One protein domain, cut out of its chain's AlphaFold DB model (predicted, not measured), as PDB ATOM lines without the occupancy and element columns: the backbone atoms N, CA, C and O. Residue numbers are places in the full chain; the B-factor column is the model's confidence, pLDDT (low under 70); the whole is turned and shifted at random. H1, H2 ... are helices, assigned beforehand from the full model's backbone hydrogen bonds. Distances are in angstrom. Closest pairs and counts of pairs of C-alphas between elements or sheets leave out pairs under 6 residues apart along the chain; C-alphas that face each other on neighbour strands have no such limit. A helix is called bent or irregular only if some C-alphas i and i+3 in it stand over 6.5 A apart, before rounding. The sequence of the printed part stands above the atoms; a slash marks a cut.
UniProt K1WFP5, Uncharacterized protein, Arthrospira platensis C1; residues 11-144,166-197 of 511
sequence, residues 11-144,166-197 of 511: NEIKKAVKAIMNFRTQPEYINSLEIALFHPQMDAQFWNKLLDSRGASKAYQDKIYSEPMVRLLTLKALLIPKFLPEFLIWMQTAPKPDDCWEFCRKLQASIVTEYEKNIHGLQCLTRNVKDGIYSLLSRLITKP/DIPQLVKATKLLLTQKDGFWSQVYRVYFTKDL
ATOM      1  N   ASN A  11      81.072 138.916  63.170       86.56
ATOM      2  CA  ASN A  11      82.171 137.955  63.208       86.56
ATOM      3  C   ASN A  11      83.010 137.991  61.929       86.56
ATOM      4  O   ASN A  11      84.238 137.939  62.034       86.56
ATOM      5  N   GLU A  12      82.399 138.193  60.762       88.06
ATOM      6  CA  GLU A  12      83.139 138.383  59.510       88.06
ATOM      7  C   GLU A  12      83.950 139.684  59.533       88.06
ATOM      8  O   GLU A  12      85.134 139.672  59.204       88.06
ATOM      9  N   ILE A  13      83.409 140.779  60.084       90.56
ATOM     10  CA  ILE A  13      84.179 142.026  60.281       90.56
ATOM     11  C   ILE A  13      85.377 141.787  61.216       90.56
ATOM     12  O   ILE A  13      86.507 142.196  60.932       90.56
ATOM     13  N   LYS A  14      85.170 141.083  62.340       91.94
ATOM     14  CA  LYS A  14      86.260 140.723  63.267       91.94
ATOM     15  C   LYS A  14      87.337 139.891  62.574       91.94
ATOM     16  O   LYS A  14      88.523 140.091  62.857       91.94
ATOM     17  N   LYS A  15      86.939 138.947  61.722       93.44
ATOM     18  CA  LYS A  15      87.835 138.080  60.953       93.44
ATOM     19  C   LYS A  15      88.615 138.889  59.918       93.44
ATOM     20  O   LYS A  15      89.837 138.763  59.894       93.44
ATOM     21  N   ALA A  16      87.955 139.785  59.188       93.56
ATOM     22  CA  ALA A  16      88.578 140.699  58.235       93.56
ATOM     23  C   ALA A  16      89.632 141.598  58.894       93.56
ATOM     24  O   ALA A  16      90.782 141.607  58.465       93.56
ATOM     25  N   VAL A  17      89.302 142.251  60.016       94.44
ATOM     26  CA  VAL A  17      90.271 143.051  60.792       94.44
ATOM     27  C   VAL A  17      91.486 142.209  61.195       94.44
ATOM     28  O   VAL A  17      92.627 142.645  61.051       94.44
ATOM     29  N   LYS A  18      91.274 140.974  61.673       94.56
ATOM     30  CA  LYS A  18      92.377 140.063  62.030       94.56
ATOM     31  C   LYS A  18      93.225 139.680  60.817       94.56
ATOM     32  O   LYS A  18      94.442 139.583  60.952       94.56
ATOM     33  N   ALA A  19      92.597 139.405  59.680       94.69
ATOM     34  CA  ALA A  19      93.273 139.014  58.452       94.69
ATOM     35  C   ALA A  19      94.158 140.157  57.935       94.69
ATOM     36  O   ALA A  19      95.362 139.967  57.769       94.69
ATOM     37  N   ILE A  20      93.599 141.361  57.829       93.88
ATOM     38  CA  ILE A  20      94.285 142.549  57.308       93.88
ATOM     39  C   ILE A  20      95.463 142.949  58.199       93.88
ATOM     40  O   ILE A  20      96.557 143.186  57.698       93.88
ATOM     41  N   MET A  21      95.310 142.903  59.528       93.25
ATOM     42  CA  MET A  21      96.442 143.105  60.448       93.25
ATOM     43  C   MET A  21      97.581 142.092  60.252       93.25
ATOM     44  O   MET A  21      98.707 142.358  60.661       93.25
ATOM     45  N   ASN A  22      97.313 140.932  59.652       92.62
ATOM     46  CA  ASN A  22      98.310 139.921  59.300       92.62
ATOM     47  C   ASN A  22      98.697 139.967  57.812       92.62
ATOM     48  O   ASN A  22      99.137 138.952  57.275       92.62
ATOM     49  N   PHE A  23      98.510 141.120  57.155       90.50
ATOM     50  CA  PHE A  23      98.796 141.357  55.735       90.50
ATOM     51  C   PHE A  23      98.018 140.446  54.773       90.50
ATOM     52  O   PHE A  23      98.426 140.229  53.636       90.50
ATOM     53  N   ARG A  24      96.884 139.899  55.225       90.00
ATOM     54  CA  ARG A  24      95.969 139.118  54.390       90.00
ATOM     55  C   ARG A  24      94.864 140.048  53.899       90.00
ATOM     56  O   ARG A  24      93.894 140.290  54.616       90.00
ATOM     57  N   THR A  25      95.067 140.613  52.715       85.94
ATOM     58  CA  THR A  25      94.193 141.616  52.090       85.94
ATOM     59  C   THR A  25      93.402 141.055  50.909       85.94
ATOM     60  O   THR A  25      93.099 141.784  49.975       85.94
ATOM     61  N   GLN A  26      93.045 139.764  50.946       87.00
ATOM     62  CA  GLN A  26      92.176 139.161  49.933       87.00
ATOM     63  C   GLN A  26      90.874 139.969  49.750       87.00
ATOM     64  O   GLN A  26      90.370 140.523  50.742       87.00
ATOM     65  N   PRO A  27      90.287 139.965  48.535       84.31
ATOM     66  CA  PRO A  27      89.081 140.728  48.221       84.31
ATOM     67  C   PRO A  27      87.945 140.522  49.230       84.31
ATOM     68  O   PRO A  27      87.266 141.476  49.596       84.31
ATOM     69  N   GLU A  28      87.766 139.303  49.748       86.56
ATOM     70  CA  GLU A  28      86.738 138.976  50.747       86.56
ATOM     71  C   GLU A  28      86.841 139.808  52.043       86.56
ATOM     72  O   GLU A  28      85.828 140.263  52.586       86.56
ATOM     73  N   TYR A  29      88.060 140.055  52.533       89.88
ATOM     74  CA  TYR A  29      88.297 140.779  53.781       89.88
ATOM     75  C   TYR A  29      88.175 142.284  53.574       89.88
ATOM     76  O   TYR A  29      87.592 142.972  54.414       89.88
ATOM     77  N   ILE A  30      88.680 142.791  52.449       88.62
ATOM     78  CA  ILE A  30      88.540 144.202  52.088       88.62
ATOM     79  C   ILE A  30      87.071 144.542  51.813       88.62
ATOM     80  O   ILE A  30      86.571 145.522  52.357       88.62
ATOM     81  N   ASN A  31      86.340 143.690  51.089       84.88
ATOM     82  CA  ASN A  31      84.911 143.880  50.839       84.88
ATOM     83  C   ASN A  31      84.091 143.857  52.138       84.88
ATOM     84  O   ASN A  31      83.174 144.653  52.312       84.88
ATOM     85  N   SER A  32      84.459 143.001  53.099       87.38
ATOM     86  CA  SER A  32      83.827 142.996  54.425       87.38
ATOM     87  C   SER A  32      84.020 144.321  55.174       87.38
ATOM     88  O   SER A  32      83.103 144.774  55.859       87.38
ATOM     89  N   LEU A  33      85.192 144.962  55.044       88.88
ATOM     90  CA  LEU A  33      85.415 146.306  55.590       88.88
ATOM     91  C   LEU A  33      84.633 147.377  54.828       88.88
ATOM     92  O   LEU A  33      84.026 148.227  55.470       88.88
ATOM     93  N   GLU A  34      84.627 147.338  53.496       86.62
ATOM     94  CA  GLU A  34      83.881 148.283  52.652       86.62
ATOM     95  C   GLU A  34      82.386 148.264  52.977       86.62
ATOM     96  O   GLU A  34      81.802 149.312  53.249       86.62
ATOM     97  N   ILE A  35      81.787 147.070  53.060       83.75
ATOM     98  CA  ILE A  35      80.397 146.893  53.488       83.75
ATOM     99  C   ILE A  35      80.220 147.496  54.882       83.75
ATOM    100  O   ILE A  35      79.369 148.361  55.069       83.75
ATOM    101  N   ALA A  36      81.051 147.120  55.862       85.12
ATOM    102  CA  ALA A  36      80.939 147.661  57.216       85.12
ATOM    103  C   ALA A  36      80.991 149.197  57.250       85.12
ATOM    104  O   ALA A  36      80.157 149.806  57.910       85.12
ATOM    105  N   LEU A  37      81.907 149.826  56.511       85.81
ATOM    106  CA  LEU A  37      82.042 151.284  56.430       85.81
ATOM    107  C   LEU A  37      80.877 151.978  55.706       85.81
ATOM    108  O   LEU A  37      80.639 153.169  55.926       85.81
ATOM    109  N   PHE A  38      80.152 151.262  54.849       82.19
ATOM    110  CA  PHE A  38      78.943 151.770  54.206       82.19
ATOM    111  C   PHE A  38      77.758 151.852  55.181       82.19
ATOM    112  O   PHE A  38      76.903 152.727  55.043       82.19
ATOM    113  N   HIS A  39      77.700 150.972  56.187       80.69
ATOM    114  CA  HIS A  39      76.555 150.875  57.090       80.69
ATOM    115  C   HIS A  39      76.628 151.864  58.270       80.69
ATOM    116  O   HIS A  39      77.517 151.738  59.113       80.69
ATOM    117  N   PRO A  40      75.634 152.763  58.443       71.81
ATOM    118  CA  PRO A  40      75.651 153.786  59.500       71.81
ATOM    119  C   PRO A  40      75.737 153.247  60.937       71.81
ATOM    120  O   PRO A  40      76.193 153.947  61.831       71.81
ATOM    121  N   GLN A  41      75.303 152.003  61.174       74.31
ATOM    122  CA  GLN A  41      75.374 151.353  62.491       74.31
ATOM    123  C   GLN A  41      76.808 150.983  62.911       74.31
ATOM    124  O   GLN A  41      77.046 150.680  64.080       74.31
ATOM    125  N   MET A  42      77.752 150.973  61.967       78.88
ATOM    126  CA  MET A  42      79.174 150.722  62.209       78.88
ATOM    127  C   MET A  42      79.915 152.058  62.314       78.88
ATOM    128  O   MET A  42      80.837 152.356  61.557       78.88
ATOM    129  N   ASP A  43      79.459 152.880  63.253       79.62
ATOM    130  CA  ASP A  43      79.996 154.208  63.520       79.62
ATOM    131  C   ASP A  43      81.356 154.164  64.250       79.62
ATOM    132  O   ASP A  43      81.939 153.109  64.535       79.62
ATOM    133  N   ALA A  44      81.881 155.342  64.594       82.44
ATOM    134  CA  ALA A  44      83.131 155.452  65.337       82.44
ATOM    135  C   ALA A  44      83.089 154.725  66.697       82.44
ATOM    136  O   ALA A  44      84.124 154.238  67.158       82.44
ATOM    137  N   GLN A  45      81.927 154.625  67.353       88.31
ATOM    138  CA  GLN A  45      81.794 153.913  68.624       88.31
ATOM    139  C   GLN A  45      81.947 152.402  68.419       88.31
ATOM    140  O   GLN A  45      82.660 151.748  69.190       88.31
ATOM    141  N   PHE A  46      81.340 151.850  67.365       91.19
ATOM    142  CA  PHE A  46      81.525 150.454  66.982       91.19
ATOM    143  C   PHE A  46      82.999 150.137  66.703       91.19
ATOM    144  O   PHE A  46      83.545 149.201  67.301       91.19
ATOM    145  N   TRP A  47      83.661 150.926  65.848       93.00
ATOM    146  CA  TRP A  47      85.064 150.695  65.492       93.00
ATOM    147  C   TRP A  47      85.994 150.821  66.694       93.00
ATOM    148  O   TRP A  47      86.860 149.964  66.881       93.00
ATOM    149  N   ASN A  48      85.782 151.823  67.554       93.00
ATOM    150  CA  ASN A  48      86.540 151.949  68.796       93.00
ATOM    151  C   ASN A  48      86.366 150.708  69.671       93.00
ATOM    152  O   ASN A  48      87.358 150.087  70.033       93.00
ATOM    153  N   LYS A  49      85.129 150.270  69.935       93.62
ATOM    154  CA  LYS A  49      84.876 149.073  70.751       93.62
ATOM    155  C   LYS A  49      85.541 147.822  70.165       93.62
ATOM    156  O   LYS A  49      86.140 147.036  70.901       93.62
ATOM    157  N   LEU A  50      85.446 147.629  68.848       94.69
ATOM    158  CA  LEU A  50      86.036 146.482  68.158       94.69
ATOM    159  C   LEU A  50      87.567 146.480  68.257       94.69
ATOM    160  O   LEU A  50      88.159 145.458  68.606       94.69
ATOM    161  N   LEU A  51      88.213 147.604  67.956       95.62
ATOM    162  CA  LEU A  51      89.673 147.712  67.927       95.62
ATOM    163  C   LEU A  51      90.267 147.760  69.341       95.62
ATOM    164  O   LEU A  51      91.328 147.184  69.591       95.62
ATOM    165  N   ASP A  52      89.558 148.351  70.299       94.38
ATOM    166  CA  ASP A  52      89.986 148.417  71.695       94.38
ATOM    167  C   ASP A  52      89.919 147.050  72.375       94.38
ATOM    168  O   ASP A  52      90.805 146.725  73.163       94.38
ATOM    169  N   SER A  53      88.972 146.185  71.983       94.00
ATOM    170  CA  SER A  53      88.964 144.773  72.411       94.00
ATOM    171  C   SER A  53      90.222 143.997  71.985       94.00
ATOM    172  O   SER A  53      90.507 142.930  72.524       94.00
ATOM    173  N   ARG A  54      90.995 144.540  71.034       93.31
ATOM    174  CA  ARG A  54      92.287 144.012  70.566       93.31
ATOM    175  C   ARG A  54      93.489 144.776  71.129       93.31
ATOM    176  O   ARG A  54      94.614 144.506  70.722       93.31
ATOM    177  N   GLY A  55      93.262 145.708  72.054       94.75
ATOM    178  CA  GLY A  55      94.306 146.463  72.739       94.75
ATOM    179  C   GLY A  55      94.645 147.824  72.130       94.75
ATOM    180  O   GLY A  55      95.619 148.416  72.577       94.75
ATOM    181  N   ALA A  56      93.875 148.355  71.169       95.62
ATOM    182  CA  ALA A  56      94.212 149.621  70.500       95.62
ATOM    183  C   ALA A  56      94.351 150.804  71.477       95.62
ATOM    184  O   ALA A  56      95.398 151.448  71.515       95.62
ATOM    185  N   SER A  57      93.337 151.065  72.311       92.56
ATOM    186  CA  SER A  57      93.411 152.126  73.330       92.56
ATOM    187  C   SER A  57      94.560 151.926  74.322       92.56
ATOM    188  O   SER A  57      95.262 152.887  74.629       92.56
ATOM    189  N   LYS A  58      94.821 150.684  74.751       91.88
ATOM    190  CA  LYS A  58      95.955 150.375  75.632       91.88
ATOM    191  C   LYS A  58      97.292 150.663  74.948       91.88
ATOM    192  O   LYS A  58      98.140 151.322  75.527       91.88
ATOM    193  N   ALA A  59      97.470 150.232  73.701       94.88
ATOM    194  CA  ALA A  59      98.693 150.481  72.947       94.88
ATOM    195  C   ALA A  59      98.961 151.973  72.721       94.88
ATOM    196  O   ALA A  59     100.104 152.419  72.819       94.88
ATOM    197  N   TYR A  60      97.904 152.744  72.460       92.12
ATOM    198  CA  TYR A  60      97.994 154.194  72.342       92.12
ATOM    199  C   TYR A  60      98.406 154.848  73.674       92.12
ATOM    200  O   TYR A  60      99.379 155.599  73.704       92.12
ATOM    201  N   GLN A  61      97.710 154.527  74.772       90.12
ATOM    202  CA  GLN A  61      97.937 155.120  76.099       90.12
ATOM    203  C   GLN A  61      99.290 154.725  76.703       90.12
ATOM    204  O   GLN A  61     100.044 155.591  77.149       90.12
ATOM    205  N   ASP A  62      99.627 153.438  76.645       91.25
ATOM    206  CA  ASP A  62     100.845 152.868  77.229       91.25
ATOM    207  C   ASP A  62     102.059 153.002  76.291       91.25
ATOM    208  O   ASP A  62     103.144 152.519  76.612       91.25
ATOM    209  N   LYS A  63     101.893 153.647  75.124       91.94
ATOM    210  CA  LYS A  63     102.954 153.861  74.126       91.94
ATOM    211  C   LYS A  63     103.641 152.559  73.684       91.94
ATOM    212  O   LYS A  63     104.866 152.436  73.693       91.94
ATOM    213  N   ILE A  64     102.839 151.570  73.288       93.75
ATOM    214  CA  ILE A  64     103.315 150.243  72.872       93.75
ATOM    215  C   ILE A  64     103.543 150.215  71.358       93.75
ATOM    216  O   ILE A  64     102.604 150.080  70.579       93.75
ATOM    217  N   TYR A  65     104.808 150.264  70.947       95.06
ATOM    218  CA  TYR A  65     105.227 150.360  69.540       95.06
ATOM    219  C   TYR A  65     105.586 149.020  68.884       95.06
ATOM    220  O   TYR A  65     106.361 148.977  67.930       95.06
ATOM    221  N   SER A  66     105.055 147.904  69.387       95.50
ATOM    222  CA  SER A  66     105.282 146.610  68.738       95.50
ATOM    223  C   SER A  66     104.610 146.572  67.368       95.50
ATOM    224  O   SER A  66     103.566 147.190  67.155       95.50
ATOM    225  N   GLU A  67     105.180 145.809  66.440       96.25
ATOM    226  CA  GLU A  67     104.668 145.718  65.073       96.25
ATOM    227  C   GLU A  67     103.149 145.422  65.000       96.25
ATOM    228  O   GLU A  67     102.445 146.153  64.298       96.25
ATOM    229  N   PRO A  68     102.578 144.453  65.752       96.50
ATOM    230  CA  PRO A  68     101.133 144.216  65.733       96.50
ATOM    231  C   PRO A  68     100.304 145.420  66.200       96.50
ATOM    232  O   PRO A  68      99.211 145.646  65.680       96.50
ATOM    233  N   MET A  69     100.806 146.198  67.164       97.00
ATOM    234  CA  MET A  69     100.109 147.377  67.683       97.00
ATOM    235  C   MET A  69     100.193 148.556  66.715       97.00
ATOM    236  O   MET A  69      99.191 149.237  66.506       97.00
ATOM    237  N   VAL A  70     101.340 148.753  66.055       97.19
ATOM    238  CA  VAL A  70     101.477 149.761  64.993       97.19
ATOM    239  C   VAL A  70     100.510 149.458  63.849       97.19
ATOM    240  O   VAL A  70      99.788 150.351  63.408       97.19
ATOM    241  N   ARG A  71     100.411 148.194  63.413       97.12
ATOM    242  CA  ARG A  71      99.433 147.776  62.392       97.12
ATOM    243  C   ARG A  71      97.987 148.001  62.850       97.12
ATOM    244  O   ARG A  71      97.177 148.507  62.078       97.12
ATOM    245  N   LEU A  72      97.662 147.666  64.103       97.81
ATOM    246  CA  LEU A  72      96.328 147.879  64.677       97.81
ATOM    247  C   LEU A  72      95.945 149.366  64.701       97.81
ATOM    248  O   LEU A  72      94.829 149.710  64.316       97.81
ATOM    249  N   LEU A  73      96.858 150.248  65.116       97.75
ATOM    250  CA  LEU A  73      96.612 151.692  65.148       97.75
ATOM    251  C   LEU A  73      96.615 152.328  63.753       97.75
ATOM    252  O   LEU A  73      95.826 153.239  63.515       97.75
ATOM    253  N   THR A  74      97.401 151.797  62.814       97.44
ATOM    254  CA  THR A  74      97.330 152.179  61.393       97.44
ATOM    255  C   THR A  74      95.938 151.875  60.835       97.44
ATOM    256  O   THR A  74      95.297 152.739  60.241       97.44
ATOM    257  N   LEU A  75      95.417 150.668  61.088       97.06
ATOM    258  CA  LEU A  75      94.065 150.296  60.678       97.06
ATOM    259  C   LEU A  75      92.998 151.131  61.406       97.06
ATOM    260  O   LEU A  75      92.023 151.544  60.786       97.06
ATOM    261  N   LYS A  76      93.196 151.448  62.693       97.12
ATOM    262  CA  LYS A  76      92.317 152.367  63.436       97.12
ATOM    263  C   LYS A  76      92.247 153.743  62.774       97.12
ATOM    264  O   LYS A  76      91.151 154.270  62.636       97.12
ATOM    265  N   ALA A  77      93.376 154.291  62.326       96.81
ATOM    266  CA  ALA A  77      93.429 155.582  61.640       96.81
ATOM    267  C   ALA A  77      92.765 155.564  60.248       96.81
ATOM    268  O   ALA A  77      92.242 156.586  59.815       96.81
ATOM    269  N   LEU A  78      92.744 154.416  59.558       95.56
ATOM    270  CA  LEU A  78      91.995 154.239  58.303       95.56
ATOM    271  C   LEU A  78      90.479 154.136  58.530       95.56
ATOM    272  O   LEU A  78      89.685 154.635  57.737       95.56
ATOM    273  N   LEU A  79      90.065 153.464  59.606       94.19
ATOM    274  CA  LEU A  79      88.653 153.192  59.894       94.19
ATOM    275  C   LEU A  79      87.969 154.327  60.664       94.19
ATOM    276  O   LEU A  79      86.756 154.484  60.564       94.19
ATOM    277  N   ILE A  80      88.734 155.114  61.422       93.62
ATOM    278  CA  ILE A  80      88.250 156.232  62.235       93.62
ATOM    279  C   ILE A  80      89.015 157.497  61.813       93.62
ATOM    280  O   ILE A  80      90.059 157.797  62.397       93.62
ATOM    281  N   PRO A  81      88.499 158.259  60.830       91.56
ATOM    282  CA  PRO A  81      89.159 159.441  60.266       91.56
ATOM    283  C   PRO A  81      89.707 160.429  61.305       91.56
ATOM    284  O   PRO A  81      90.861 160.850  61.224       91.56
ATOM    285  N   LYS A  82      88.912 160.729  62.342       91.19
ATOM    286  CA  LYS A  82      89.276 161.664  63.421       91.19
ATOM    287  C   LYS A  82      90.451 161.216  64.290       91.19
ATOM    288  O   LYS A  82      90.916 162.024  65.075       91.19
ATOM    289  N   PHE A  83      90.890 159.959  64.204       93.25
ATOM    290  CA  PHE A  83      92.033 159.443  64.965       93.25
ATOM    291  C   PHE A  83      93.367 159.597  64.215       93.25
ATOM    292  O   PHE A  83      94.432 159.400  64.803       93.25
ATOM    293  N   LEU A  84      93.342 159.925  62.917       95.12
ATOM    294  CA  LEU A  84      94.557 160.047  62.111       95.12
ATOM    295  C   LEU A  84      95.575 161.051  62.691       95.12
ATOM    296  O   LEU A  84      96.755 160.697  62.769       95.12
ATOM    297  N   PRO A  85      95.186 162.262  63.136       90.75
ATOM    298  CA  PRO A  85      96.153 163.208  63.688       90.75
ATOM    299  C   PRO A  85      96.832 162.683  64.961       90.75
ATOM    300  O   PRO A  85      98.048 162.789  65.105       90.75
ATOM    301  N   GLU A  86      96.072 162.069  65.868       89.94
ATOM    302  CA  GLU A  86      96.566 161.466  67.110       89.94
ATOM    303  C   GLU A  86      97.498 160.289  66.828       89.94
ATOM    304  O   GLU A  86      98.526 160.143  67.490       89.94
ATOM    305  N   PHE A  87      97.177 159.477  65.820       94.44
ATOM    306  CA  PHE A  87      98.047 158.404  65.356       94.44
ATOM    307  C   PHE A  87      99.399 158.939  64.866       94.44
ATOM    308  O   PHE A  87     100.440 158.415  65.265       94.44
ATOM    309  N   LEU A  88      99.407 160.006  64.060       92.69
ATOM    310  CA  LEU A  88     100.653 160.609  63.575       92.69
ATOM    311  C   LEU A  88     101.490 161.199  64.711       92.69
ATOM    312  O   LEU A  88     102.705 161.008  64.728       92.69
ATOM    313  N   ILE A  89     100.853 161.852  65.685       87.56
ATOM    314  CA  ILE A  89     101.527 162.328  66.899       87.56
ATOM    315  C   ILE A  89     102.160 161.148  67.643       87.56
ATOM    316  O   ILE A  89     103.337 161.184  67.997       87.56
ATOM    317  N   TRP A  90     101.391 160.080  67.856       90.50
ATOM    318  CA  TRP A  90     101.835 158.895  68.582       90.50
ATOM    319  C   TRP A  90     103.029 158.204  67.911       90.50
ATOM    320  O   TRP A  90     103.976 157.838  68.610       90.50
ATOM    321  N   MET A  91     103.021 158.089  66.580       89.12
ATOM    322  CA  MET A  91     104.112 157.518  65.774       89.12
ATOM    323  C   MET A  91     105.440 158.252  65.978       89.12
ATOM    324  O   MET A  91     106.492 157.627  66.077       89.12
ATOM    325  N   GLN A  92     105.397 159.579  66.068       85.19
ATOM    326  CA  GLN A  92     106.599 160.399  66.218       85.19
ATOM    327  C   GLN A  92     107.191 160.343  67.631       85.19
ATOM    328  O   GLN A  92     108.363 160.658  67.810       85.19
ATOM    329  N   THR A  93     106.421 159.914  68.639       86.00
ATOM    330  CA  THR A  93     106.957 159.716  69.996       86.00
ATOM    331  C   THR A  93     107.549 158.324  70.226       86.00
ATOM    332  O   THR A  93     107.897 158.000  71.364       86.00
ATOM    333  N   ALA A  94     107.632 157.490  69.186       88.12
ATOM    334  CA  ALA A  94     108.254 156.177  69.264       88.12
ATOM    335  C   ALA A  94     109.772 156.289  69.502       88.12
ATOM    336  O   ALA A  94     110.411 157.173  68.936       88.12
ATOM    337  N   PRO A  95     110.393 155.366  70.262       88.12
ATOM    338  CA  PRO A  95     111.853 155.303  70.374       88.12
ATOM    339  C   PRO A  95     112.548 155.032  69.033       88.12
ATOM    340  O   PRO A  95     113.681 155.455  68.827       88.12
ATOM    341  N   LYS A  96     111.865 154.316  68.130       90.38
ATOM    342  CA  LYS A  96     112.314 154.010  66.767       90.38
ATOM    343  C   LYS A  96     111.203 154.343  65.764       90.38
ATOM    344  O   LYS A  96     110.475 153.441  65.345       90.38
ATOM    345  N   PRO A  97     111.017 155.626  65.408       88.81
ATOM    346  CA  PRO A  97     109.946 156.045  64.506       88.81
ATOM    347  C   PRO A  97     110.021 155.371  63.135       88.81
ATOM    348  O   PRO A  97     108.983 155.015  62.582       88.81
ATOM    349  N   ASP A  98     111.227 155.146  62.612       90.50
ATOM    350  CA  ASP A  98     111.433 154.553  61.287       90.50
ATOM    351  C   ASP A  98     110.897 153.115  61.199       90.50
ATOM    352  O   ASP A  98     110.212 152.778  60.232       90.50
ATOM    353  N   ASP A  99     111.100 152.301  62.243       93.12
ATOM    354  CA  ASP A  99     110.533 150.947  62.334       93.12
ATOM    355  C   ASP A  99     108.998 150.999  62.309       93.12
ATOM    356  O   ASP A  99     108.337 150.249  61.587       93.12
ATOM    357  N   CYS A 100     108.403 151.928  63.066       93.88
ATOM    358  CA  CYS A 100     106.956 152.112  63.070       93.88
ATOM    359  C   CYS A 100     106.440 152.540  61.687       93.88
ATOM    360  O   CYS A 100     105.427 152.017  61.212       93.88
ATOM    361  N   TRP A 101     107.135 153.465  61.018       93.56
ATOM    362  CA  TRP A 101     106.795 153.900  59.662       93.56
ATOM    363  C   TRP A 101     106.895 152.762  58.648       93.56
ATOM    364  O   TRP A 101     106.049 152.674  57.758       93.56
ATOM    365  N   GLU A 102     107.864 151.861  58.800       94.38
ATOM    366  CA  GLU A 102     107.994 150.665  57.970       94.38
ATOM    367  C   GLU A 102     106.814 149.701  58.166       94.38
ATOM    368  O   GLU A 102     106.225 149.226  57.193       94.38
ATOM    369  N   PHE A 103     106.389 149.448  59.406       94.56
ATOM    370  CA  PHE A 103     105.219 148.598  59.665       94.56
ATOM    371  C   PHE A 103     103.922 149.205  59.116       94.56
ATOM    372  O   PHE A 103     103.106 148.495  58.521       94.56
ATOM    373  N   CYS A 104     103.751 150.521  59.272       95.31
ATOM    374  CA  CYS A 104     102.651 151.277  58.678       95.31
ATOM    375  C   CYS A 104     102.671 151.167  57.141       95.31
ATOM    376  O   CYS A 104     101.649 150.851  56.528       95.31
ATOM    377  N   ARG A 105     103.847 151.342  56.518       94.94
ATOM    378  CA  ARG A 105     104.055 151.203  55.067       94.94
ATOM    379  C   ARG A 105     103.630 149.840  54.551       94.94
ATOM    380  O   ARG A 105     102.867 149.774  53.595       94.94
ATOM    381  N   LYS A 106     104.105 148.759  55.177       94.94
ATOM    382  CA  LYS A 106     103.806 147.387  54.738       94.94
ATOM    383  C   LYS A 106     102.309 147.105  54.734       94.94
ATOM    384  O   LYS A 106     101.798 146.492  53.798       94.94
ATOM    385  N   LEU A 107     101.591 147.589  55.751       95.31
ATOM    386  CA  LEU A 107     100.141 147.423  55.806       95.31
ATOM    387  C   LEU A 107      99.457 148.214  54.690       95.31
ATOM    388  O   LEU A 107      98.636 147.655  53.967       95.31
ATOM    389  N   GLN A 108      99.829 149.481  54.509       95.25
ATOM    390  CA  GLN A 108      99.294 150.309  53.429       95.25
ATOM    391  C   GLN A 108      99.541 149.696  52.044       95.25
ATOM    392  O   GLN A 108      98.598 149.588  51.267       95.25
ATOM    393  N   ALA A 109     100.757 149.222  51.763       94.50
ATOM    394  CA  ALA A 109     101.106 148.603  50.485       94.50
ATOM    395  C   ALA A 109     100.262 147.348  50.194       94.50
ATOM    396  O   ALA A 109      99.829 147.130  49.060       94.50
ATOM    397  N   SER A 110      99.951 146.549  51.225       93.31
ATOM    398  CA  SER A 110      99.061 145.387  51.077       93.31
ATOM    399  C   SER A 110      97.623 145.774  50.704       93.31
ATOM    400  O   SER A 110      96.956 145.026  49.991       93.31
ATOM    401  N   ILE A 111      97.154 146.949  51.144       92.56
ATOM    402  CA  ILE A 111      95.842 147.503  50.779       92.56
ATOM    403  C   ILE A 111      95.893 148.100  49.368       92.56
ATOM    404  O   ILE A 111      94.982 147.856  48.583       92.56
ATOM    405  N   VAL A 112      96.964 148.827  49.018       91.75
ATOM    406  CA  VAL A 112      97.174 149.387  47.669       91.75
ATOM    407  C   VAL A 112      97.155 148.287  46.609       91.75
ATOM    408  O   VAL A 112      96.466 148.425  45.605       91.75
ATOM    409  N   THR A 113      97.816 147.159  46.875       89.94
ATOM    410  CA  THR A 113      97.835 146.001  45.964       89.94
ATOM    411  C   THR A 113      96.429 145.493  45.629       89.94
ATOM    412  O   THR A 113      96.189 145.024  44.520       89.94
ATOM    413  N   GLU A 114      95.498 145.544  46.582       85.62
ATOM    414  CA  GLU A 114      94.107 145.140  46.349       85.62
ATOM    415  C   GLU A 114      93.293 146.264  45.697       85.62
ATOM    416  O   GLU A 114      92.500 146.021  44.790       85.62
ATOM    417  N   TYR A 115      93.539 147.509  46.106       84.12
ATOM    418  CA  TYR A 115      92.943 148.697  45.502       84.12
ATOM    419  C   TYR A 115      93.214 148.775  43.989       84.12
ATOM    420  O   TYR A 115      92.285 149.018  43.224       84.12
ATOM    421  N   GLU A 116      94.444 148.502  43.542       84.62
ATOM    422  CA  GLU A 116      94.830 148.525  42.122       84.62
ATOM    423  C   GLU A 116      94.157 147.429  41.282       84.62
ATOM    424  O   GLU A 116      93.989 147.589  40.074       84.62
ATOM    425  N   LYS A 117      93.742 146.320  41.904       83.94
ATOM    426  CA  LYS A 117      93.039 145.218  41.224       83.94
ATOM    427  C   LYS A 117      91.541 145.473  41.072       83.94
ATOM    428  O   LYS A 117      90.892 144.820  40.256       83.94
ATOM    429  N   ASN A 118      90.973 146.379  41.865       75.06
ATOM    430  CA  ASN A 118      89.535 146.598  41.914       75.06
ATOM    431  C   ASN A 118      89.106 147.725  40.960       75.06
ATOM    432  O   ASN A 118      89.348 148.902  41.218       75.06
ATOM    433  N   ILE A 119      88.389 147.362  39.891       57.12
ATOM    434  CA  ILE A 119      87.906 148.284  38.844       57.12
ATOM    435  C   ILE A 119      86.999 149.394  39.414       57.12
ATOM    436  O   ILE A 119      86.969 150.502  38.881       57.12
ATOM    437  N   HIS A 120      86.275 149.127  40.505       61.41
ATOM    438  CA  HIS A 120      85.381 150.099  41.147       61.41
ATOM    439  C   HIS A 120      86.042 150.883  42.295       61.41
ATOM    440  O   HIS A 120      85.421 151.804  42.839       61.41
ATOM    441  N   GLY A 121      87.296 150.555  42.632       71.38
ATOM    442  CA  GLY A 121      88.043 151.127  43.750       71.38
ATOM    443  C   GLY A 121      87.464 150.779  45.129       71.38
ATOM    444  O   GLY A 121      86.418 150.150  45.266       71.38
ATOM    445  N   LEU A 122      88.161 151.212  46.182       84.06
ATOM    446  CA  LEU A 122      87.742 151.046  47.581       84.06
ATOM    447  C   LEU A 122      86.982 152.294  48.046       84.06
ATOM    448  O   LEU A 122      87.572 153.184  48.658       84.06
ATOM    449  N   GLN A 123      85.717 152.439  47.648       85.44
ATOM    450  CA  GLN A 123      84.979 153.708  47.756       85.44
ATOM    451  C   GLN A 123      84.839 154.215  49.199       85.44
ATOM    452  O   GLN A 123      85.087 155.397  49.457       85.44
ATOM    453  N   CYS A 124      84.474 153.348  50.146       87.25
ATOM    454  CA  CYS A 124      84.253 153.730  51.537       87.25
ATOM    455  C   CYS A 124      85.574 153.996  52.259       87.25
ATOM    456  O   CYS A 124      85.685 154.998  52.965       87.25
ATOM    457  N   LEU A 125      86.603 153.170  52.038       90.00
ATOM    458  CA  LEU A 125      87.944 153.447  52.552       90.00
ATOM    459  C   LEU A 125      88.522 154.734  51.951       90.00
ATOM    460  O   LEU A 125      89.101 155.537  52.678       90.00
ATOM    461  N   THR A 126      88.319 154.983  50.656       91.50
ATOM    462  CA  THR A 126      88.734 156.231  49.992       91.50
ATOM    463  C   THR A 126      88.034 157.435  50.623       91.50
ATOM    464  O   THR A 126      88.681 158.450  50.880       91.50
ATOM    465  N   ARG A 127      86.728 157.335  50.915       88.94
ATOM    466  CA  ARG A 127      85.983 158.373  51.646       88.94
ATOM    467  C   ARG A 127      86.602 158.629  53.020       88.94
ATOM    468  O   ARG A 127      86.997 159.759  53.281       88.94
ATOM    469  N   ASN A 128      86.785 157.588  53.830       92.31
ATOM    470  CA  ASN A 128      87.394 157.710  55.155       92.31
ATOM    471  C   ASN A 128      88.797 158.325  55.110       92.31
ATOM    472  O   ASN A 128      89.148 159.138  55.963       92.31
ATOM    473  N   VAL A 129      89.607 157.956  54.118       95.19
ATOM    474  CA  VAL A 129      90.937 158.540  53.936       95.19
ATOM    475  C   VAL A 129      90.839 160.036  53.642       95.19
ATOM    476  O   VAL A 129      91.563 160.808  54.268       95.19
ATOM    477  N   LYS A 130      89.936 160.471  52.753       94.31
ATOM    478  CA  LYS A 130      89.711 161.907  52.504       94.31
ATOM    479  C   LYS A 130      89.284 162.636  53.778       94.31
ATOM    480  O   LYS A 130      89.847 163.684  54.082       94.31
ATOM    481  N   ASP A 131      88.349 162.068  54.535       91.81
ATOM    482  CA  ASP A 131      87.866 162.656  55.789       91.81
ATOM    483  C   ASP A 131      88.993 162.739  56.830       91.81
ATOM    484  O   ASP A 131      89.137 163.740  57.533       91.81
ATOM    485  N   GLY A 132      89.868 161.730  56.871       94.62
ATOM    486  CA  GLY A 132      91.039 161.711  57.743       94.62
ATOM    487  C   GLY A 132      92.032 162.805  57.366       94.62
ATOM    488  O   GLY A 132      92.546 163.500  58.239       94.62
ATOM    489  N   ILE A 133      92.253 163.020  56.064       95.69
ATOM    490  CA  ILE A 133      93.087 164.122  55.577       95.69
ATOM    491  C   ILE A 133      92.451 165.468  55.959       95.69
ATOM    492  O   ILE A 133      93.154 166.309  56.509       95.69
ATOM    493  N   TYR A 134      91.141 165.676  55.783       93.88
ATOM    494  CA  TYR A 134      90.469 166.906  56.247       93.88
ATOM    495  C   TYR A 134      90.604 167.127  57.761       93.88
ATOM    496  O   TYR A 134      90.861 168.251  58.204       93.88
ATOM    497  N   SER A 135      90.480 166.062  58.558       90.94
ATOM    498  CA  SER A 135      90.719 166.108  60.005       90.94
ATOM    499  C   SER A 135      92.153 166.548  60.322       90.94
ATOM    500  O   SER A 135      92.375 167.422  61.163       90.94
ATOM    501  N   LEU A 136      93.128 166.015  59.584       91.38
ATOM    502  CA  LEU A 136      94.539 166.357  59.715       91.38
ATOM    503  C   LEU A 136      94.835 167.808  59.326       91.38
ATOM    504  O   LEU A 136      95.492 168.513  60.092       91.38
ATOM    505  N   LEU A 137      94.296 168.292  58.205       92.19
ATOM    506  CA  LEU A 137      94.436 169.696  57.808       92.19
ATOM    507  C   LEU A 137      93.799 170.631  58.845       92.19
ATOM    508  O   LEU A 137      94.393 171.642  59.213       92.19
ATOM    509  N   SER A 138      92.633 170.265  59.386       89.12
ATOM    510  CA  SER A 138      91.986 171.009  60.476       89.12
ATOM    511  C   SER A 138      92.868 171.060  61.725       89.12
ATOM    512  O   SER A 138      93.005 172.109  62.361       89.12
ATOM    513  N   ARG A 139      93.530 169.946  62.063       85.44
ATOM    514  CA  ARG A 139      94.455 169.885  63.199       85.44
ATOM    515  C   ARG A 139      95.665 170.799  63.008       85.44
ATOM    516  O   ARG A 139      96.061 171.438  63.979       85.44
ATOM    517  N   LEU A 140      96.196 170.907  61.787       84.69
ATOM    518  CA  LEU A 140      97.313 171.803  61.444       84.69
ATOM    519  C   LEU A 140      96.974 173.296  61.613       84.69
ATOM    520  O   LEU A 140      97.882 174.097  61.820       84.69
ATOM    521  N   ILE A 141      95.687 173.659  61.573       83.00
ATOM    522  CA  ILE A 141      95.192 175.027  61.809       83.00
ATOM    523  C   ILE A 141      94.950 175.296  63.308       83.00
ATOM    524  O   ILE A 141      94.923 176.441  63.753       83.00
ATOM    525  N   THR A 142      94.727 174.269  64.134       65.88
ATOM    526  CA  THR A 142      94.200 174.479  65.493       65.88
ATOM    527  C   THR A 142      95.308 174.853  66.488       65.88
ATOM    528  O   THR A 142      96.266 174.100  66.659       65.88
ATOM    529  N   LYS A 143      95.138 175.947  67.251       54.09
ATOM    530  CA  LYS A 143      95.977 176.221  68.436       54.09
ATOM    531  C   LYS A 143      95.902 175.036  69.417       54.09
ATOM    532  O   LYS A 143      94.807 174.500  69.615       54.09
ATOM    533  N   PRO A 144      96.997 174.623  70.078       47.19
ATOM    534  CA  PRO A 144      96.884 173.688  71.194       47.19
ATOM    535  C   PRO A 144      95.900 174.271  72.223       47.19
ATOM    536  O   PRO A 144      96.015 175.433  72.612       47.19
ATOM    537  N   ASP A 166     105.414 169.321  68.412       62.03
ATOM    538  CA  ASP A 166     105.617 170.579  67.710       62.03
ATOM    539  C   ASP A 166     104.827 170.553  66.387       62.03
ATOM    540  O   ASP A 166     104.810 169.529  65.702       62.03
ATOM    541  N   ILE A 167     104.146 171.640  66.015       65.25
ATOM    542  CA  ILE A 167     103.386 171.709  64.748       65.25
ATOM    543  C   ILE A 167     104.274 171.350  63.530       65.25
ATOM    544  O   ILE A 167     103.832 170.547  62.706       65.25
ATOM    545  N   PRO A 168     105.540 171.810  63.450       70.88
ATOM    546  CA  PRO A 168     106.558 171.294  62.535       70.88
ATOM    547  C   PRO A 168     106.672 169.763  62.452       70.88
ATOM    548  O   PRO A 168     106.804 169.213  61.359       70.88
ATOM    549  N   GLN A 169     106.575 169.038  63.572       76.12
ATOM    550  CA  GLN A 169     106.618 167.572  63.558       76.12
ATOM    551  C   GLN A 169     105.339 166.970  62.961       76.12
ATOM    552  O   GLN A 169     105.425 165.968  62.248       76.12
ATOM    553  N   LEU A 170     104.168 167.586  63.187       81.31
ATOM    554  CA  LEU A 170     102.921 167.156  62.538       81.31
ATOM    555  C   LEU A 170     102.999 167.358  61.033       81.31
ATOM    556  O   LEU A 170     102.617 166.461  60.285       81.31
ATOM    557  N   VAL A 171     103.515 168.507  60.597       81.50
ATOM    558  CA  VAL A 171     103.731 168.822  59.181       81.50
ATOM    559  C   VAL A 171     104.657 167.781  58.553       81.50
ATOM    560  O   VAL A 171     104.287 167.167  57.553       81.50
ATOM    561  N   LYS A 172     105.797 167.477  59.192       83.94
ATOM    562  CA  LYS A 172     106.743 166.456  58.717       83.94
ATOM    563  C   LYS A 172     106.114 165.061  58.630       83.94
ATOM    564  O   LYS A 172     106.272 164.378  57.621       83.94
ATOM    565  N   ALA A 173     105.383 164.637  59.663       88.50
ATOM    566  CA  ALA A 173     104.695 163.345  59.682       88.50
ATOM    567  C   ALA A 173     103.604 163.259  58.604       88.50
ATOM    568  O   ALA A 173     103.468 162.240  57.930       88.50
ATOM    569  N   THR A 174     102.856 164.347  58.418       90.69
ATOM    570  CA  THR A 174     101.801 164.463  57.404       90.69
ATOM    571  C   THR A 174     102.385 164.387  56.001       90.69
ATOM    572  O   THR A 174     101.895 163.622  55.176       90.69
ATOM    573  N   LYS A 175     103.472 165.120  55.740       90.38
ATOM    574  CA  LYS A 175     104.215 165.036  54.482       90.38
ATOM    575  C   LYS A 175     104.635 163.602  54.201       90.38
ATOM    576  O   LYS A 175     104.280 163.072  53.157       90.38
ATOM    577  N   LEU A 176     105.307 162.954  55.157       91.25
ATOM    578  CA  LEU A 176     105.782 161.582  54.990       91.25
ATOM    579  C   LEU A 176     104.638 160.619  54.640       91.25
ATOM    580  O   LEU A 176     104.791 159.818  53.723       91.25
ATOM    581  N   LEU A 177     103.488 160.738  55.313       94.69
ATOM    582  CA  LEU A 177     102.298 159.928  55.042       94.69
ATOM    583  C   LEU A 177     101.750 160.146  53.622       94.69
ATOM    584  O   LEU A 177     101.437 159.188  52.918       94.69
ATOM    585  N   LEU A 178     101.609 161.408  53.204       94.12
ATOM    586  CA  LEU A 178     100.904 161.779  51.974       94.12
ATOM    587  C   LEU A 178     101.794 161.757  50.724       94.12
ATOM    588  O   LEU A 178     101.279 161.721  49.607       94.12
ATOM    589  N   THR A 179     103.121 161.725  50.880       89.88
ATOM    590  CA  THR A 179     104.073 161.621  49.759       89.88
ATOM    591  C   THR A 179     104.697 160.237  49.603       89.88
ATOM    592  O   THR A 179     105.478 160.027  48.675       89.88
ATOM    593  N   GLN A 180     104.365 159.292  50.481       90.88
ATOM    594  CA  GLN A 180     104.851 157.914  50.439       90.88
ATOM    595  C   GLN A 180     104.530 157.237  49.094       90.88
ATOM    596  O   GLN A 180     103.391 157.284  48.655       90.88
ATOM    597  N   LYS A 181     105.493 156.595  48.419       83.62
ATOM    598  CA  LYS A 181     105.273 156.057  47.059       83.62
ATOM    599  C   LYS A 181     104.165 154.991  46.996       83.62
ATOM    600  O   LYS A 181     103.293 155.096  46.145       83.62
ATOM    601  N   ASP A 182     104.160 154.064  47.954       84.94
ATOM    602  CA  ASP A 182     103.271 152.887  47.961       84.94
ATOM    603  C   ASP A 182     102.238 152.949  49.107       84.94
ATOM    604  O   ASP A 182     101.816 151.935  49.668       84.94
ATOM    605  N   GLY A 183     101.898 154.167  49.536       93.25
ATOM    606  CA  GLY A 183     100.955 154.419  50.620       93.25
ATOM    607  C   GLY A 183      99.513 154.479  50.118       93.25
ATOM    608  O   GLY A 183      99.220 155.076  49.086       93.25
ATOM    609  N   PHE A 184      98.569 153.924  50.876       95.06
ATOM    610  CA  PHE A 184      97.153 154.061  50.533       95.06
ATOM    611  C   PHE A 184      96.682 155.510  50.736       95.06
ATOM    612  O   PHE A 184      95.969 156.054  49.893       95.06
ATOM    613  N   TRP A 185      97.151 156.181  51.799       96.31
ATOM    614  CA  TRP A 185      96.867 157.606  52.013       96.31
ATOM    615  C   TRP A 185      97.425 158.488  50.899       96.31
ATOM    616  O   TRP A 185      96.721 159.377  50.429       96.31
ATOM    617  N   SER A 186      98.659 158.250  50.454       94.56
ATOM    618  CA  SER A 186      99.282 159.038  49.388       94.56
ATOM    619  C   SER A 186      98.615 158.813  48.032       94.56
ATOM    620  O   SER A 186      98.407 159.778  47.293       94.56
ATOM    621  N   GLN A 187      98.207 157.577  47.726       92.38
ATOM    622  CA  GLN A 187      97.461 157.266  46.510       92.38
ATOM    623  C   GLN A 187      96.126 158.014  46.486       92.38
ATOM    624  O   GLN A 187      95.821 158.724  45.525       92.38
ATOM    625  N   VAL A 188      95.352 157.934  47.573       93.56
ATOM    626  CA  VAL A 188      94.081 158.664  47.673       93.56
ATOM    627  C   VAL A 188      94.304 160.176  47.653       93.56
ATOM    628  O   VAL A 188      93.544 160.895  46.998       93.56
ATOM    629  N   TYR A 189      95.354 160.661  48.321       94.88
ATOM    630  CA  TYR A 189      95.709 162.073  48.349       94.88
ATOM    631  C   TYR A 189      95.923 162.623  46.935       94.88
ATOM    632  O   TYR A 189      95.256 163.575  46.529       94.88
ATOM    633  N   ARG A 190      96.804 161.976  46.164       90.75
ATOM    634  CA  ARG A 190      97.189 162.406  44.814       90.75
ATOM    635  C   ARG A 190      96.049 162.284  43.807       90.75
ATOM    636  O   ARG A 190      95.880 163.175  42.978       90.75
ATOM    637  N   VAL A 191      95.287 161.189  43.856       86.69
ATOM    638  CA  VAL A 191      94.295 160.864  42.819       86.69
ATOM    639  C   VAL A 191      92.943 161.532  43.072       86.69
ATOM    640  O   VAL A 191      92.310 161.997  42.117       86.69
ATOM    641  N   TYR A 192      92.498 161.591  44.332       88.88
ATOM    642  CA  TYR A 192      91.141 162.023  44.680       88.88
ATOM    643  C   TYR A 192      91.094 163.259  45.568       88.88
ATOM    644  O   TYR A 192      90.279 164.143  45.311       88.88
ATOM    645  N   PHE A 193      91.916 163.330  46.619       93.75
ATOM    646  CA  PHE A 193      91.784 164.395  47.616       93.75
ATOM    647  C   PHE A 193      92.116 165.774  47.041       93.75
ATOM    648  O   PHE A 193      91.359 166.710  47.264       93.75
ATOM    649  N   THR A 194      93.205 165.916  46.280       91.25
ATOM    650  CA  THR A 194      93.586 167.204  45.669       91.25
ATOM    651  C   THR A 194      92.476 167.749  44.769       91.25
ATOM    652  O   THR A 194      92.094 168.909  44.897       91.25
ATOM    653  N   LYS A 195      91.874 166.899  43.926       88.69
ATOM    654  CA  LYS A 195      90.724 167.263  43.081       88.69
ATOM    655  C   LYS A 195      89.490 167.634  43.909       88.69
ATOM    656  O   LYS A 195      88.821 168.617  43.601       88.69
ATOM    657  N   ASP A 196      89.201 166.863  44.959       87.69
ATOM    658  CA  ASP A 196      88.094 167.135  45.882       87.69
ATOM    659  C   ASP A 196      88.270 168.476  46.610       87.69
ATOM    660  O   ASP A 196      87.297 169.214  46.762       87.69
ATOM    661  N   LEU A 197      89.503 168.806  47.010       92.19
ATOM    662  CA  LEU A 197      89.846 170.068  47.655       92.19
ATOM    663  C   LEU A 197      89.752 171.246  46.679       92.19
ATOM    664  O   LEU A 197      89.160 172.256  47.043       92.19
TER     665      LEU A 197
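AT A GLANCE: This is residues 11 to 144 and 166 to 197 of the 511 residues of an uncharacterized protein of Arthrospira platensis C1 (UniProt K1WFP5). A compact, rounded ball of crossed helices has H5 in its middle, with H1, H3, H4, H6, H7 and H8 packed round it. H6 folds back from H5 as a helical hairpin, H8 and H9 pack on H6 and run opposite ways, and H10 crosses H8 and makes a corner with the end of H9, while H2 packs on H1 and on residues 123 to 125 of H8. The printed part has 166 residues with ten named helices, H1 to H10 in order, and no named strand; the class is all helix. The radius of gyration of the C-alphas is 14.8 A, and the spans are 40 by 37 by 28 A.

IN THESE COORDINATES: H1, residues 11 to 21, begins with C-alpha 11 at (82.171, 137.955, 63.208). H2 holds residues 27 to 38, H3 44 to 52, H4 56 to 61 and H5 67 to 79, which is 18.4 A long. H6, residues 81 to 92, is irregular: C-alphas 82 and 85 are 7.1 A apart. H7, residues 97 to 115, is 26.5 A long; H8, residues 123 to 141, is 27.5 A long and begins at (84.979, 153.708, 47.756). H9 holds residues 167 to 179. H10, residues 184 to 197, is only just irregular, with C-alphas 191 and 194 7.0 A apart, and it ends with C-alpha 197 at (89.846, 170.068, 47.655).

HOW THE PARTS SIT: H5 is the hub and touches six helices. It touches H7 at a steep tilt of 53 degrees, closest at the C-alphas of Arg 71 and Cys 104, 6.0 A. H3 touches H5 at a shallow tilt of 8 degrees, opposite ways, closest at Leu 51 and Lys 76, C-alphas 7.0 A apart. H5 and H6 form a hairpin at 30 degrees, with C-alphas 77 and 84 4.6 A apart. H6 touches H8 with residues 81 to 85 alone; C-alphas 81 and 132 are 3.9 A apart. H10 touches H9, about perpendicular at 79 degrees, with C-alphas 178 and 186 4.1 A apart. H1 and H10 are apart. Every O i to N i+4 pair is within hydrogen-bond range in H1, H2, H3, H4, H5, H8 and H9; the counts are 6 of 8 in H6, 14 of 15 in H7 and 8 of 10 in H10.

THE WHOLE: The two C-alphas farthest apart, of Glu 28 and Lys 143, are 42.3 A apart. Residues 145 to 165 are not printed, and C-alphas 144 and 166 are 9.9 A apart across this cut. Of the links printed whole, none is long. The pLDDT is under 70 at residues 119 to 120, 142 to 144 and 166 to 167.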